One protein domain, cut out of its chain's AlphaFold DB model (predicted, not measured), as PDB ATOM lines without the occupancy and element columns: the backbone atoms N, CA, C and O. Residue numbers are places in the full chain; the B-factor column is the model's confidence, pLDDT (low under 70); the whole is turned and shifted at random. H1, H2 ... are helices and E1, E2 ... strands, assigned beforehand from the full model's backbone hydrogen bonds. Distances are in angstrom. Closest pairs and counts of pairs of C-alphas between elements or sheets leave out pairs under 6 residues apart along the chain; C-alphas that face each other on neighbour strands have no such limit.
ATOM      1  N   LEU A   7     -42.165  15.964 -50.683       97.41
ATOM      2  CA  LEU A   7     -42.119  15.305 -51.988       97.41
ATOM      3  C   LEU A   7     -40.792  15.601 -52.682       97.41
ATOM      4  O   LEU A   7     -40.464  16.754 -52.938       97.41
ATOM      5  N   GLU A   8     -40.111  14.536 -53.084       98.09
ATOM      6  CA  GLU A   8     -38.894  14.573 -53.883       98.09
ATOM      7  C   GLU A   8     -39.168  14.039 -55.286       98.09
ATOM      8  O   GLU A   8     -39.197  12.831 -55.534       98.09
ATOM      9  N   ALA A   9     -39.384  14.956 -56.224       96.74
ATOM     10  CA  ALA A   9     -39.560  14.623 -57.627       96.74
ATOM     11  C   ALA A   9     -38.228  14.708 -58.380       96.74
ATOM     12  O   ALA A   9     -37.398  15.588 -58.123       96.74
ATOM     13  N   LYS A  10     -38.037  13.797 -59.332       96.47
ATOM     14  CA  LYS A  10     -36.916  13.811 -60.273       96.47
ATOM     15  C   LYS A  10     -37.418  13.703 -61.701       96.47
ATOM     16  O   LYS A  10     -38.417  13.036 -61.971       96.47
ATOM     17  N   ASP A  11     -36.703  14.375 -62.593       92.60
ATOM     18  CA  ASP A  11     -36.848  14.193 -64.031       92.60
ATOM     19  C   ASP A  11     -36.371  12.782 -64.458       92.60
ATOM     20  O   ASP A  11     -35.850  12.035 -63.620       92.60
ATOM     21  N   PRO A  12     -36.574  12.382 -65.728       89.63
ATOM     22  CA  PRO A  12     -36.177  11.060 -66.216       89.63
ATOM     23  C   PRO A  12     -34.679  10.738 -66.108       89.63
ATOM     24  O   PRO A  12     -34.329   9.560 -66.064       89.63
ATOM     25  N   ASP A  13     -33.813  11.752 -66.067       93.67
ATOM     26  CA  ASP A  13     -32.359  11.603 -65.941       93.67
ATOM     27  C   ASP A  13     -31.898  11.687 -64.471       93.67
ATOM     28  O   ASP A  13     -30.753  11.371 -64.125       93.67
ATOM     29  N   GLY A  14     -32.790  12.111 -63.576       93.36
ATOM     30  CA  GLY A  14     -32.526  12.287 -62.163       93.36
ATOM     31  C   GLY A  14     -32.394  10.958 -61.423       93.36
ATOM     32  O   GLY A  14     -33.093   9.982 -61.657       93.36
ATOM     33  N   SER A  15     -31.492  10.907 -60.448       95.50
ATOM     34  CA  SER A  15     -31.252   9.665 -59.714       95.50
ATOM     35  C   SER A  15     -32.348   9.381 -58.682       95.50
ATOM     36  O   SER A  15     -32.476  10.105 -57.688       95.50
ATOM     37  N   LEU A  16     -33.044   8.248 -58.828       95.36
ATOM     38  CA  LEU A  16     -33.925   7.706 -57.783       95.36
ATOM     39  C   LEU A  16     -33.195   7.546 -56.437       95.36
ATOM     40  O   LEU A  16     -33.776   7.795 -55.386       95.36
ATOM     41  N   ALA A  17     -31.912   7.172 -56.448       96.62
ATOM     42  CA  ALA A  17     -31.130   7.042 -55.219       96.62
ATOM     43  C   ALA A  17     -30.928   8.394 -54.512       96.62
ATOM     44  O   ALA A  17     -30.935   8.442 -53.281       96.62
ATOM     45  N   LEU A  18     -30.778   9.491 -55.267       96.74
ATOM     46  CA  LEU A  18     -30.745  10.840 -54.694       96.74
ATOM     47  C   LEU A  18     -32.111  11.230 -54.130       96.74
ATOM     48  O   LEU A  18     -32.162  11.670 -52.986       96.74
ATOM     49  N   ALA A  19     -33.199  10.985 -54.868       97.56
ATOM     50  CA  ALA A  19     -34.556  11.261 -54.389       97.56
ATOM     51  C   ALA A  19     -34.847  10.549 -53.059       97.56
ATOM     52  O   ALA A  19     -35.316  11.168 -52.112       97.56
ATOM     53  N   THR A  20     -34.498   9.262 -52.947       97.91
ATOM     54  CA  THR A  20     -34.690   8.490 -51.710       97.91
ATOM     55  C   THR A  20     -33.856   9.036 -50.548       97.91
ATOM     56  O   THR A  20     -34.327   9.059 -49.413       97.91
ATOM     57  N   ARG A  21     -32.623   9.498 -50.799       97.83
ATOM     58  CA  ARG A  21     -31.785  10.116 -49.754       97.83
ATOM     59  C   ARG A  21     -32.348  11.453 -49.287       97.83
ATOM     60  O   ARG A  21     -32.345  11.706 -48.087       97.83
ATOM     61  N   GLN A  22     -32.840  12.276 -50.209       98.16
ATOM     62  CA  GLN A  22     -33.491  13.540 -49.867       98.16
ATOM     63  C   GLN A  22     -34.787  13.296 -49.088       98.16
ATOM     64  O   GLN A  22     -34.950  13.860 -48.013       98.16
ATOM     65  N   ALA A  23     -35.624  12.347 -49.522       98.04
ATOM     66  CA  ALA A  23     -36.845  11.977 -48.807       98.04
ATOM     67  C   ALA A  23     -36.564  11.457 -47.384       98.04
ATOM     68  O   ALA A  23     -37.353  11.700 -46.472       98.04
ATOM     69  N   CYS A  24     -35.431  10.773 -47.182       97.44
ATOM     70  CA  CYS A  24     -34.968  10.348 -45.860       97.44
ATOM     71  C   CYS A  24     -34.559  11.541 -44.986       97.44
ATOM     72  O   CYS A  24     -34.970  11.631 -43.829       97.44
ATOM     73  N   TYR A  25     -33.773  12.465 -45.543       97.26
ATOM     74  CA  TYR A  25     -33.307  13.655 -44.836       97.26
ATOM     75  C   TYR A  25     -34.470  14.570 -44.430       97.26
ATOM     76  O   TYR A  25     -34.610  14.907 -43.253       97.26
ATOM     77  N   ASP A  26     -35.350  14.890 -45.376       97.10
ATOM     78  CA  ASP A  26     -36.531  15.717 -45.138       97.10
ATOM     79  C   ASP A  26     -37.514  15.035 -44.185       97.10
ATOM     80  O   ASP A  26     -38.073  15.680 -43.299       97.10
ATOM     81  N   GLY A  27     -37.670  13.712 -44.298       96.24
ATOM     82  CA  GLY A  27     -38.484  12.926 -43.374       96.24
ATOM     83  C   GLY A  27     -37.965  12.987 -41.940       96.24
ATOM     84  O   GLY A  27     -38.751  13.167 -41.009       96.24
ATOM     85  N   ALA A  28     -36.647  12.907 -41.745       95.64
ATOM     86  CA  ALA A  28     -36.029  13.056 -40.428       95.64
ATOM     87  C   ALA A  28     -36.202  14.476 -39.866       95.64
ATOM     88  O   ALA A  28     -36.577  14.628 -38.702       95.64
ATOM     89  N   LEU A  29     -35.996  15.514 -40.684       94.84
ATOM     90  CA  LEU A  29     -36.201  16.907 -40.270       94.84
ATOM     91  C   LEU A  29     -37.663  17.201 -39.916       94.84
ATOM     92  O   LEU A  29     -37.938  17.807 -38.879       94.84
ATOM     93  N   GLY A  30     -38.605  16.752 -40.744       94.48
ATOM     94  CA  GLY A  30     -40.031  16.893 -40.470       94.48
ATOM     95  C   GLY A  30     -40.429  16.171 -39.186       94.48
ATOM     96  O   GLY A  30     -41.110  16.753 -38.340       94.48
ATOM     97  N   ALA A  31     -39.927  14.952 -38.976       93.59
ATOM     98  CA  ALA A  31     -40.211  14.181 -37.774       93.59
ATOM     99  C   ALA A  31     -39.620  14.847 -36.521       93.59
ATOM    100  O   ALA A  31     -40.292  14.920 -35.491       93.59
ATOM    101  N   GLN A  32     -38.415  15.414 -36.620       92.66
ATOM    102  CA  GLN A  32     -37.818  16.224 -35.559       92.66
ATOM    103  C   GLN A  32     -38.685  17.445 -35.220       92.66
ATOM    104  O   GLN A  32     -38.943  17.712 -34.045       92.66
ATOM    105  N   GLY A  33     -39.156  18.173 -36.236       92.77
ATOM    106  CA  GLY A  33     -40.036  19.327 -36.055       92.77
ATOM    107  C   GLY A  33     -41.368  18.952 -35.406       92.77
ATOM    108  O   GLY A  33     -41.794  19.601 -34.451       92.77
ATOM    109  N   MET A  34     -41.995  17.866 -35.865       92.77
ATOM    110  CA  MET A  34     -43.236  17.349 -35.284       92.77
ATOM    111  C   MET A  34     -43.047  16.927 -33.825       92.77
ATOM    112  O   MET A  34     -43.861  17.302 -32.982       92.77
ATOM    113  N   HIS A  35     -41.951  16.239 -33.505       91.72
ATOM    114  CA  HIS A  35     -41.634  15.849 -32.133       91.72
ATOM    115  C   HIS A  35     -41.423  17.064 -31.214       91.72
ATOM    116  O   HIS A  35     -41.910  17.079 -30.081       91.72
ATOM    117  N   ALA A  36     -40.748  18.111 -31.704       90.95
ATOM    118  CA  ALA A  36     -40.565  19.355 -30.958       90.95
ATOM    119  C   ALA A  36     -41.903  20.063 -30.685       90.95
ATOM    120  O   ALA A  36     -42.135  20.527 -29.569       90.95
ATOM    121  N   LEU A  37     -42.798  20.104 -31.678       91.41
ATOM    122  CA  LEU A  37     -44.140  20.670 -31.520       91.41
ATOM    123  C   LEU A  37     -44.993  19.868 -30.531       91.41
ATOM    124  O   LEU A  37     -45.674  20.459 -29.701       91.41
ATOM    125  N   GLN A  38     -44.945  18.538 -30.596       89.90
ATOM    126  CA  GLN A  38     -45.701  17.654 -29.702       89.90
ATOM    127  C   GLN A  38     -45.202  17.706 -28.258       89.90
ATOM    128  O   GLN A  38     -46.003  17.597 -27.337       89.90
ATOM    129  N   SER A  39     -43.898  17.897 -28.058       90.38
ATOM    130  CA  SER A  39     -43.291  17.993 -26.724       90.38
ATOM    131  C   SER A  39     -43.415  19.394 -26.111       90.38
ATOM    132  O   SER A  39     -43.049  19.600 -24.954       90.38
ATOM    133  N   TYR A  40     -43.902  20.385 -26.865       90.53
ATOM    134  CA  TYR A  40     -44.017  21.754 -26.376       90.53
ATOM    135  C   TYR A  40     -45.007  21.839 -25.206       90.53
ATOM    136  O   TYR A  40     -46.167  21.447 -25.329       90.53
ATOM    137  N   GLN A  41     -44.538  22.367 -24.069       90.65
ATOM    138  CA  GLN A  41     -45.297  22.478 -22.811       90.65
ATOM    139  C   GLN A  41     -45.835  21.140 -22.265       90.65
ATOM    140  O   GLN A  41     -46.773  21.139 -21.473       90.65
ATOM    141  N   GLN A  42     -45.245  20.012 -22.667       88.51
ATOM    142  CA  GLN A  42     -45.527  18.708 -22.070       88.51
ATOM    143  C   GLN A  42     -44.492  18.384 -20.988       88.51
ATOM    144  O   GLN A  42     -43.322  18.744 -21.117       88.51
ATOM    145  N   ASP A  43     -44.904  17.654 -19.948       82.44
ATOM    146  CA  ASP A  43     -44.017  17.223 -18.850       82.44
ATOM    147  C   ASP A  43     -42.926  16.230 -19.302       82.44
ATOM    148  O   ASP A  43     -41.963  15.969 -18.578       82.44
ATOM    149  N   GLY A  44     -43.043  15.675 -20.511       75.82
ATOM    150  CA  GLY A  44     -42.045  14.801 -21.109       75.82
ATOM    151  C   GLY A  44     -42.178  14.716 -22.626       75.82
ATOM    152  O   GLY A  44     -43.229  14.998 -23.197       75.82
ATOM    153  N   SER A  45     -41.096  14.302 -23.284       73.71
ATOM    154  CA  SER A  45     -41.074  14.053 -24.726       73.71
ATOM    155  C   SER A  45     -41.814  12.756 -25.062       73.71
ATOM    156  O   SER A  45     -41.428  11.681 -24.583       73.71
ATOM    157  N   THR A  46     -42.842  12.835 -25.902       78.67
ATOM    158  CA  THR A  46     -43.597  11.673 -26.381       78.67
ATOM    159  C   THR A  46     -42.828  10.942 -27.482       78.67
ATOM    160  O   THR A  46     -42.577  11.477 -28.559       78.67
ATOM    161  N   TYR A  47     -42.445   9.698 -27.192       84.17
ATOM    162  CA  TYR A  47     -41.931   8.727 -28.162       84.17
ATOM    163  C   TYR A  47     -42.968   7.612 -28.303       84.17
ATOM    164  O   TYR A  47     -42.872   6.572 -27.656       84.17
ATOM    165  N   ASP A  48     -44.011   7.869 -29.084       84.57
ATOM    166  CA  ASP A  48     -45.165   6.977 -29.263       84.57
ATOM    167  C   ASP A  48     -45.020   6.015 -30.457       84.57
ATOM    168  O   ASP A  48     -45.972   5.321 -30.814       84.57
ATOM    169  N   ASN A  49     -43.836   5.980 -31.080       80.45
ATOM    170  CA  ASN A  49     -43.521   5.221 -32.294       80.45
ATOM    171  C   ASN A  49     -44.474   5.489 -33.476       80.45
ATOM    172  O   ASN A  49     -44.493   4.721 -34.442       80.45
ATOM    173  N   SER A  50     -45.254   6.571 -33.432       86.43
ATOM    174  CA  SER A  50     -46.142   6.958 -34.519       86.43
ATOM    175  C   SER A  50     -45.386   7.787 -35.553       86.43
ATOM    176  O   SER A  50     -44.484   8.566 -35.242       86.43
ATOM    177  N   ALA A  51     -45.748   7.608 -36.820       86.84
ATOM    178  CA  ALA A  51     -45.081   8.283 -37.920       86.84
ATOM    179  C   ALA A  51     -45.906   9.491 -38.383       86.84
ATOM    180  O   ALA A  51     -46.890   9.356 -39.109       86.84
ATOM    181  N   TYR A  52     -45.497  10.683 -37.946       88.47
ATOM    182  CA  TYR A  52     -46.199  11.943 -38.224       88.47
ATOM    183  C   TYR A  52     -45.703  12.679 -39.468       88.47
ATOM    184  O   TYR A  52     -46.243  13.734 -39.801       88.47
ATOM    185  N   THR A  53     -44.685  12.134 -40.135       94.01
ATOM    186  CA  THR A  53     -44.035  12.757 -41.292       94.01
ATOM    187  C   THR A  53     -44.020  11.790 -42.467       94.01
ATOM    188  O   THR A  53     -43.133  10.934 -42.547       94.01
ATOM    189  N   PRO A  54     -45.013  11.868 -43.366       96.46
ATOM    190  CA  PRO A  54     -44.963  11.159 -44.628       96.46
ATOM    191  C   PRO A  54     -44.025  11.881 -45.601       96.46
ATOM    192  O   PRO A  54     -44.077  13.104 -45.750       96.46
ATOM    193  N   THR A  55     -43.201  11.121 -46.311       97.97
ATOM    194  CA  THR A  55     -42.376  11.628 -47.411       97.97
ATOM    195  C   THR A  55     -42.587  10.782 -48.648       97.97
ATOM    196  O   THR A  55     -42.929   9.605 -48.564       97.97
ATOM    197  N   SER A  56     -42.432  11.372 -49.823       98.21
ATOM    198  CA  SER A  56     -42.653  10.663 -51.079       98.21
ATOM    199  C   SER A  56     -41.573  10.963 -52.097       98.21
ATOM    200  O   SER A  56     -40.973  12.036 -52.082       98.21
ATOM    201  N   THR A  57     -41.331  10.010 -52.992       98.25
ATOM    202  CA  THR A  57     -40.513  10.222 -54.184       98.25
ATOM    203  C   THR A  57     -41.353  10.005 -55.431       98.25
ATOM    204  O   THR A  57     -42.184   9.097 -55.467       98.25
ATOM    205  N   TYR A  58     -41.132  10.826 -56.455       97.05
ATOM    206  CA  TYR A  58     -41.698  10.616 -57.784       97.05
ATOM    207  C   TYR A  58     -40.581  10.577 -58.821       97.05
ATOM    208  O   TYR A  58     -39.839  11.546 -58.984       97.05
ATOM    209  N   HIS A  59     -40.448   9.448 -59.511       95.60
ATOM    210  CA  HIS A  59     -39.418   9.252 -60.526       95.60
ATOM    211  C   HIS A  59     -39.870   8.210 -61.550       95.60
ATOM    212  O   HIS A  59     -40.358   7.141 -61.178       95.60
ATOM    213  N   GLY A  60     -39.700   8.506 -62.842       92.59
ATOM    214  CA  GLY A  60     -40.008   7.566 -63.927       92.59
ATOM    215  C   GLY A  60     -41.457   7.065 -63.932       92.59
ATOM    216  O   GLY A  60     -41.700   5.902 -64.236       92.59
ATOM    217  N   GLY A  61     -42.417   7.903 -63.527       93.18
ATOM    218  CA  GLY A  61     -43.831   7.519 -63.445       93.18
ATOM    219  C   GLY A  61     -44.213   6.703 -62.206       93.18
ATOM    220  O   GLY A  61     -45.377   6.330 -62.074       93.18
ATOM    221  N   GLN A  62     -43.276   6.445 -61.290       95.58
ATOM    222  CA  GLN A  62     -43.547   5.748 -60.035       95.58
ATOM    223  C   GLN A  62     -43.537   6.717 -58.855       95.58
ATOM    224  O   GLN A  62     -42.577   7.464 -58.662       95.58
ATOM    225  N   LEU A  63     -44.590   6.657 -58.043       97.38
ATOM    226  CA  LEU A  63     -44.684   7.299 -56.739       97.38
ATOM    227  C   LEU A  63     -44.340   6.277 -55.652       97.38
ATOM    228  O   LEU A  63     -44.975   5.226 -55.578       97.38
ATOM    229  N   LYS A  64     -43.396   6.586 -54.766       98.07
ATOM    230  CA  LYS A  64     -43.150   5.807 -53.542       98.07
ATOM    231  C   LYS A  64     -43.472   6.659 -52.332       98.07
ATOM    232  O   LYS A  64     -43.042   7.805 -52.272       98.07
ATOM    233  N   LEU A  65     -44.215   6.103 -51.380       98.18
ATOM    234  CA  LEU A  65     -44.510   6.764 -50.110       98.18
ATOM    235  C   LEU A  65     -43.744   6.083 -48.986       98.18
ATOM    236  O   LEU A  65     -43.674   4.855 -48.907       98.18
ATOM    237  N   TYR A  66     -43.222   6.913 -48.104       98.16
ATOM    238  CA  TYR A  66     -42.467   6.567 -46.923       98.16
ATOM    239  C   TYR A  66     -43.062   7.284 -45.716       98.16
ATOM    240  O   TYR A  66     -43.773   8.284 -45.846       98.16
ATOM    241  N   THR A  67     -42.740   6.790 -44.531       96.95
ATOM    242  CA  THR A  67     -42.943   7.523 -43.287       96.95
ATOM    243  C   THR A  67     -41.694   7.461 -42.436       96.95
ATOM    244  O   THR A  67     -40.968   6.465 -42.449       96.95
ATOM    245  N   THR A  68     -41.459   8.525 -41.676       95.90
ATOM    246  CA  THR A  68     -40.356   8.585 -40.719       95.90
ATOM    247  C   THR A  68     -40.893   8.614 -39.295       95.90
ATOM    248  O   THR A  68     -41.778   9.411 -38.973       95.90
ATOM    249  N   HIS A  69     -40.358   7.736 -38.448       91.98
ATOM    250  CA  HIS A  69     -40.657   7.680 -37.017       91.98
ATOM    251  C   HIS A  69     -39.373   7.820 -36.193       91.98
ATOM    252  O   HIS A  69     -38.285   7.471 -36.660       91.98
ATOM    253  N   LEU A  70     -39.514   8.363 -34.981       93.11
ATOM    254  CA  LEU A  70     -38.411   8.533 -34.040       93.11
ATOM    255  C   LEU A  70     -38.293   7.306 -33.147       93.11
ATOM    256  O   LEU A  70     -39.297   6.813 -32.631       93.11
ATOM    257  N   ILE A  71     -37.059   6.898 -32.884       91.83
ATOM    258  CA  ILE A  71     -36.740   5.966 -31.808       91.83
ATOM    259  C   ILE A  71     -36.210   6.756 -30.619       91.83
ATOM    260  O   ILE A  71     -35.374   7.654 -30.763       91.83
ATOM    261  N   LYS A  72     -36.712   6.412 -29.430       90.76
ATOM    262  CA  LYS A  72     -36.250   6.985 -28.167       90.76
ATOM    263  C   LYS A  72     -34.726   6.805 -28.027       90.76
ATOM    264  O   LYS A  72     -34.238   5.707 -28.278       90.76
ATOM    265  N   PRO A  73     -33.983   7.827 -27.568       91.73
ATOM    266  CA  PRO A  73     -32.554   7.691 -27.316       91.73
ATOM    267  C   PRO A  73     -32.235   6.542 -26.348       91.73
ATOM    268  O   PRO A  73     -32.931   6.363 -25.346       91.73
ATOM    269  N   GLU A  74     -31.143   5.818 -26.606       90.74
ATOM    270  CA  GLU A  74     -30.706   4.676 -25.783       90.74
ATOM    271  C   GLU A  74     -30.251   5.070 -24.367       90.74
ATOM    272  O   GLU A  74     -30.220   4.236 -23.462       90.74
ATOM    273  N   GLY A  75     -29.922   6.345 -24.141       89.74
ATOM    274  CA  GLY A  75     -29.469   6.832 -22.845       89.74
ATOM    275  C   GLY A  75     -29.444   8.358 -22.721       89.74
ATOM    276  O   GLY A  75     -29.719   9.079 -23.687       89.74
ATOM    277  N   PRO A  76     -29.126   8.877 -21.520       87.19
ATOM    278  CA  PRO A  76     -29.009  10.312 -21.278       87.19
ATOM    279  C   PRO A  76     -27.953  10.944 -22.193       87.19
ATOM    280  O   PRO A  76     -26.815  10.485 -22.247       87.19
ATOM    281  N   GLY A  77     -28.322  12.009 -22.904       87.17
ATOM    282  CA  GLY A  77     -27.427  12.711 -23.832       87.17
ATOM    283  C   GLY A  77     -27.333  12.097 -25.234       87.17
ATOM    284  O   GLY A  77     -26.790  12.742 -26.132       87.17
ATOM    285  N   CYS A  78     -27.899  10.908 -25.461       91.33
ATOM    286  CA  CYS A  78     -28.040  10.349 -26.803       91.33
ATOM    287  C   CYS A  78     -29.110  11.116 -27.595       91.33
ATOM    288  O   CYS A  78     -30.067  11.657 -27.033       91.33
ATOM    289  N   ARG A  79     -28.956  11.160 -28.920       89.50
ATOM    290  CA  ARG A  79     -29.962  11.735 -29.824       89.50
ATOM    291  C   ARG A  79     -30.946  10.649 -30.261       89.50
ATOM    292  O   ARG A  79     -30.543   9.491 -30.333       89.50
ATOM    293  N   PRO A  80     -32.206  11.005 -30.555       91.35
ATOM    294  CA  PRO A  80     -33.133  10.057 -31.144       91.35
ATOM    295  C   PRO A  80     -32.672   9.679 -32.551       91.35
ATOM    296  O   PRO A  80     -32.095  10.502 -33.271       91.35
ATOM    297  N   GLU A  81     -32.953   8.441 -32.933       93.48
ATOM    298  CA  GLU A  81     -32.756   7.966 -34.299       93.48
ATOM    299  C   GLU A  81     -34.028   8.164 -35.122       93.48
ATOM    300  O   GLU A  81     -35.133   8.224 -34.581       93.48
ATOM    301  N   TYR A  82     -33.868   8.249 -36.442       93.83
ATOM    302  CA  TYR A  82     -34.960   8.441 -37.389       93.83
ATOM    303  C   TYR A  82     -34.957   7.291 -38.382       93.83
ATOM    304  O   TYR A  82     -33.998   7.123 -39.139       93.83
ATOM    305  N   ILE A  83     -36.036   6.514 -38.395       94.52
ATOM    306  CA  ILE A  83     -36.180   5.390 -39.315       94.52
ATOM    307  C   ILE A  83     -37.217   5.741 -40.368       94.52
ATOM    308  O   ILE A  83     -38.386   5.974 -40.058       94.52
ATOM    309  N   MET A  84     -36.774   5.763 -41.624       96.89
ATOM    310  CA  MET A  84     -37.649   5.861 -42.784       96.89
ATOM    311  C   MET A  84     -38.091   4.462 -43.223       96.89
ATOM    312  O   MET A  84     -37.263   3.634 -43.604       96.89
ATOM    313  N   THR A  85     -39.399   4.225 -43.234       96.84
ATOM    314  CA  THR A  85     -40.017   2.974 -43.687       96.84
ATOM    315  C   THR A  85     -40.818   3.236 -44.953       96.84
ATOM    316  O   THR A  85     -41.600   4.182 -45.011       96.84
ATOM    317  N   GLN A  86     -40.654   2.397 -45.977       97.35
ATOM    318  CA  GLN A  86     -41.497   2.471 -47.171       97.35
ATOM    319  C   GLN A  86     -42.889   1.908 -46.867       97.35
ATOM    320  O   GLN A  86     -43.002   0.783 -46.384       97.35
ATOM    321  N   LEU A  87     -43.938   2.665 -47.189       96.63
ATOM    322  CA  LEU A  87     -45.326   2.231 -47.041       96.63
ATOM    323  C   LEU A  87     -45.844   1.525 -48.288       96.63
ATOM    324  O   LEU A  87     -46.430   0.450 -48.194       96.63
ATOM    325  N   ASN A  88     -45.686   2.151 -49.457       97.53
ATOM    326  CA  ASN A  88     -46.240   1.625 -50.700       97.53
ATOM    327  C   ASN A  88     -45.567   2.244 -51.935       97.53
ATOM    328  O   ASN A  88     -44.801   3.207 -51.838       97.53
ATOM    329  N   THR A  89     -45.843   1.671 -53.102       97.66
ATOM    330  CA  THR A  89     -45.439   2.177 -54.416       97.66
ATOM    331  C   THR A  89     -46.635   2.133 -55.361       97.66
ATOM    332  O   THR A  89     -47.346   1.134 -55.404       97.66
ATOM    333  N   TRP A  90     -46.830   3.192 -56.141       97.83
ATOM    334  CA  TRP A  90     -47.831   3.262 -57.202       97.83
ATOM    335  C   TRP A  90     -47.152   3.629 -58.516       97.83
ATOM    336  O   TRP A  90     -46.239   4.451 -58.546       97.83
ATOM    337  N   GLY A  91     -47.613   3.031 -59.603       92.62
ATOM    338  CA  GLY A  91     -47.162   3.297 -60.962       92.62
ATOM    339  C   GLY A  91     -48.252   2.885 -61.942       92.62
ATOM    340  O   GLY A  91     -49.220   2.235 -61.538       92.62
ATOM    341  N   ALA A  92     -48.102   3.322 -63.190       73.60
ATOM    342  CA  ALA A  92     -48.967   2.906 -64.291       73.60
ATOM    343  C   ALA A  92     -48.787   1.418 -64.629       73.60
ATOM    344  O   ALA A  92     -47.648   0.916 -64.475       73.60
TER     345      ALA A  92
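What this domain is: This is residues 7 to 92 of the 92 residues of an uncharacterized protein of Paracoccidioides lutzii (strain ATCC MYA-826 / Pb01) (UniProt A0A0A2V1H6). A strongly twisted four-stranded sheet curls round one long helix, H1, in two layers that make a rod spanning 48 by 21 by 17 A. The 86 printed residues run E1 H1 E2 E3 E4, class mixed; the sheet is mixed, ordered E1 E2 E3 E4. The whole is loose, radius of gyration of the C-alphas 14.9 A.

Where its parts are: Find C-alpha 7 at (-42.119, 15.305, -51.988), where E1, residues 7 to 9, 6.2 A, begins. Then come H1, 16 to 38, 32.0 A; E2, 53 to 59, 20.1 A; E3, 62 to 71, 29.0 A; E4, 81 to 90, 27.8 A, ending at (-47.831, 3.262, -57.202).

How they stand to each other: E1, H1, E2 form a strand-helix-strand unit, parallel neighbour strands with a helix between, crossover right-handed; N 8 and O 56 are 2.8 A apart. E2 E3 E4 form a meander, successive antiparallel neighbours; see N 57 and O 64, 2.9 A, and N 67 and O 85, 2.9 A. H1, with every O i to N i+4 pair within hydrogen-bond range, is on the sheet; its closest C-alphas with E2 are Ala 31 and Thr 53, 5.4 A.

The domain as a whole: The farthest C-alphas, Asp 13 and Asp 43, are 48.8 A apart. The printed part has no cut; link H1 to E2 is long; no printed residue is under pLDDT 70.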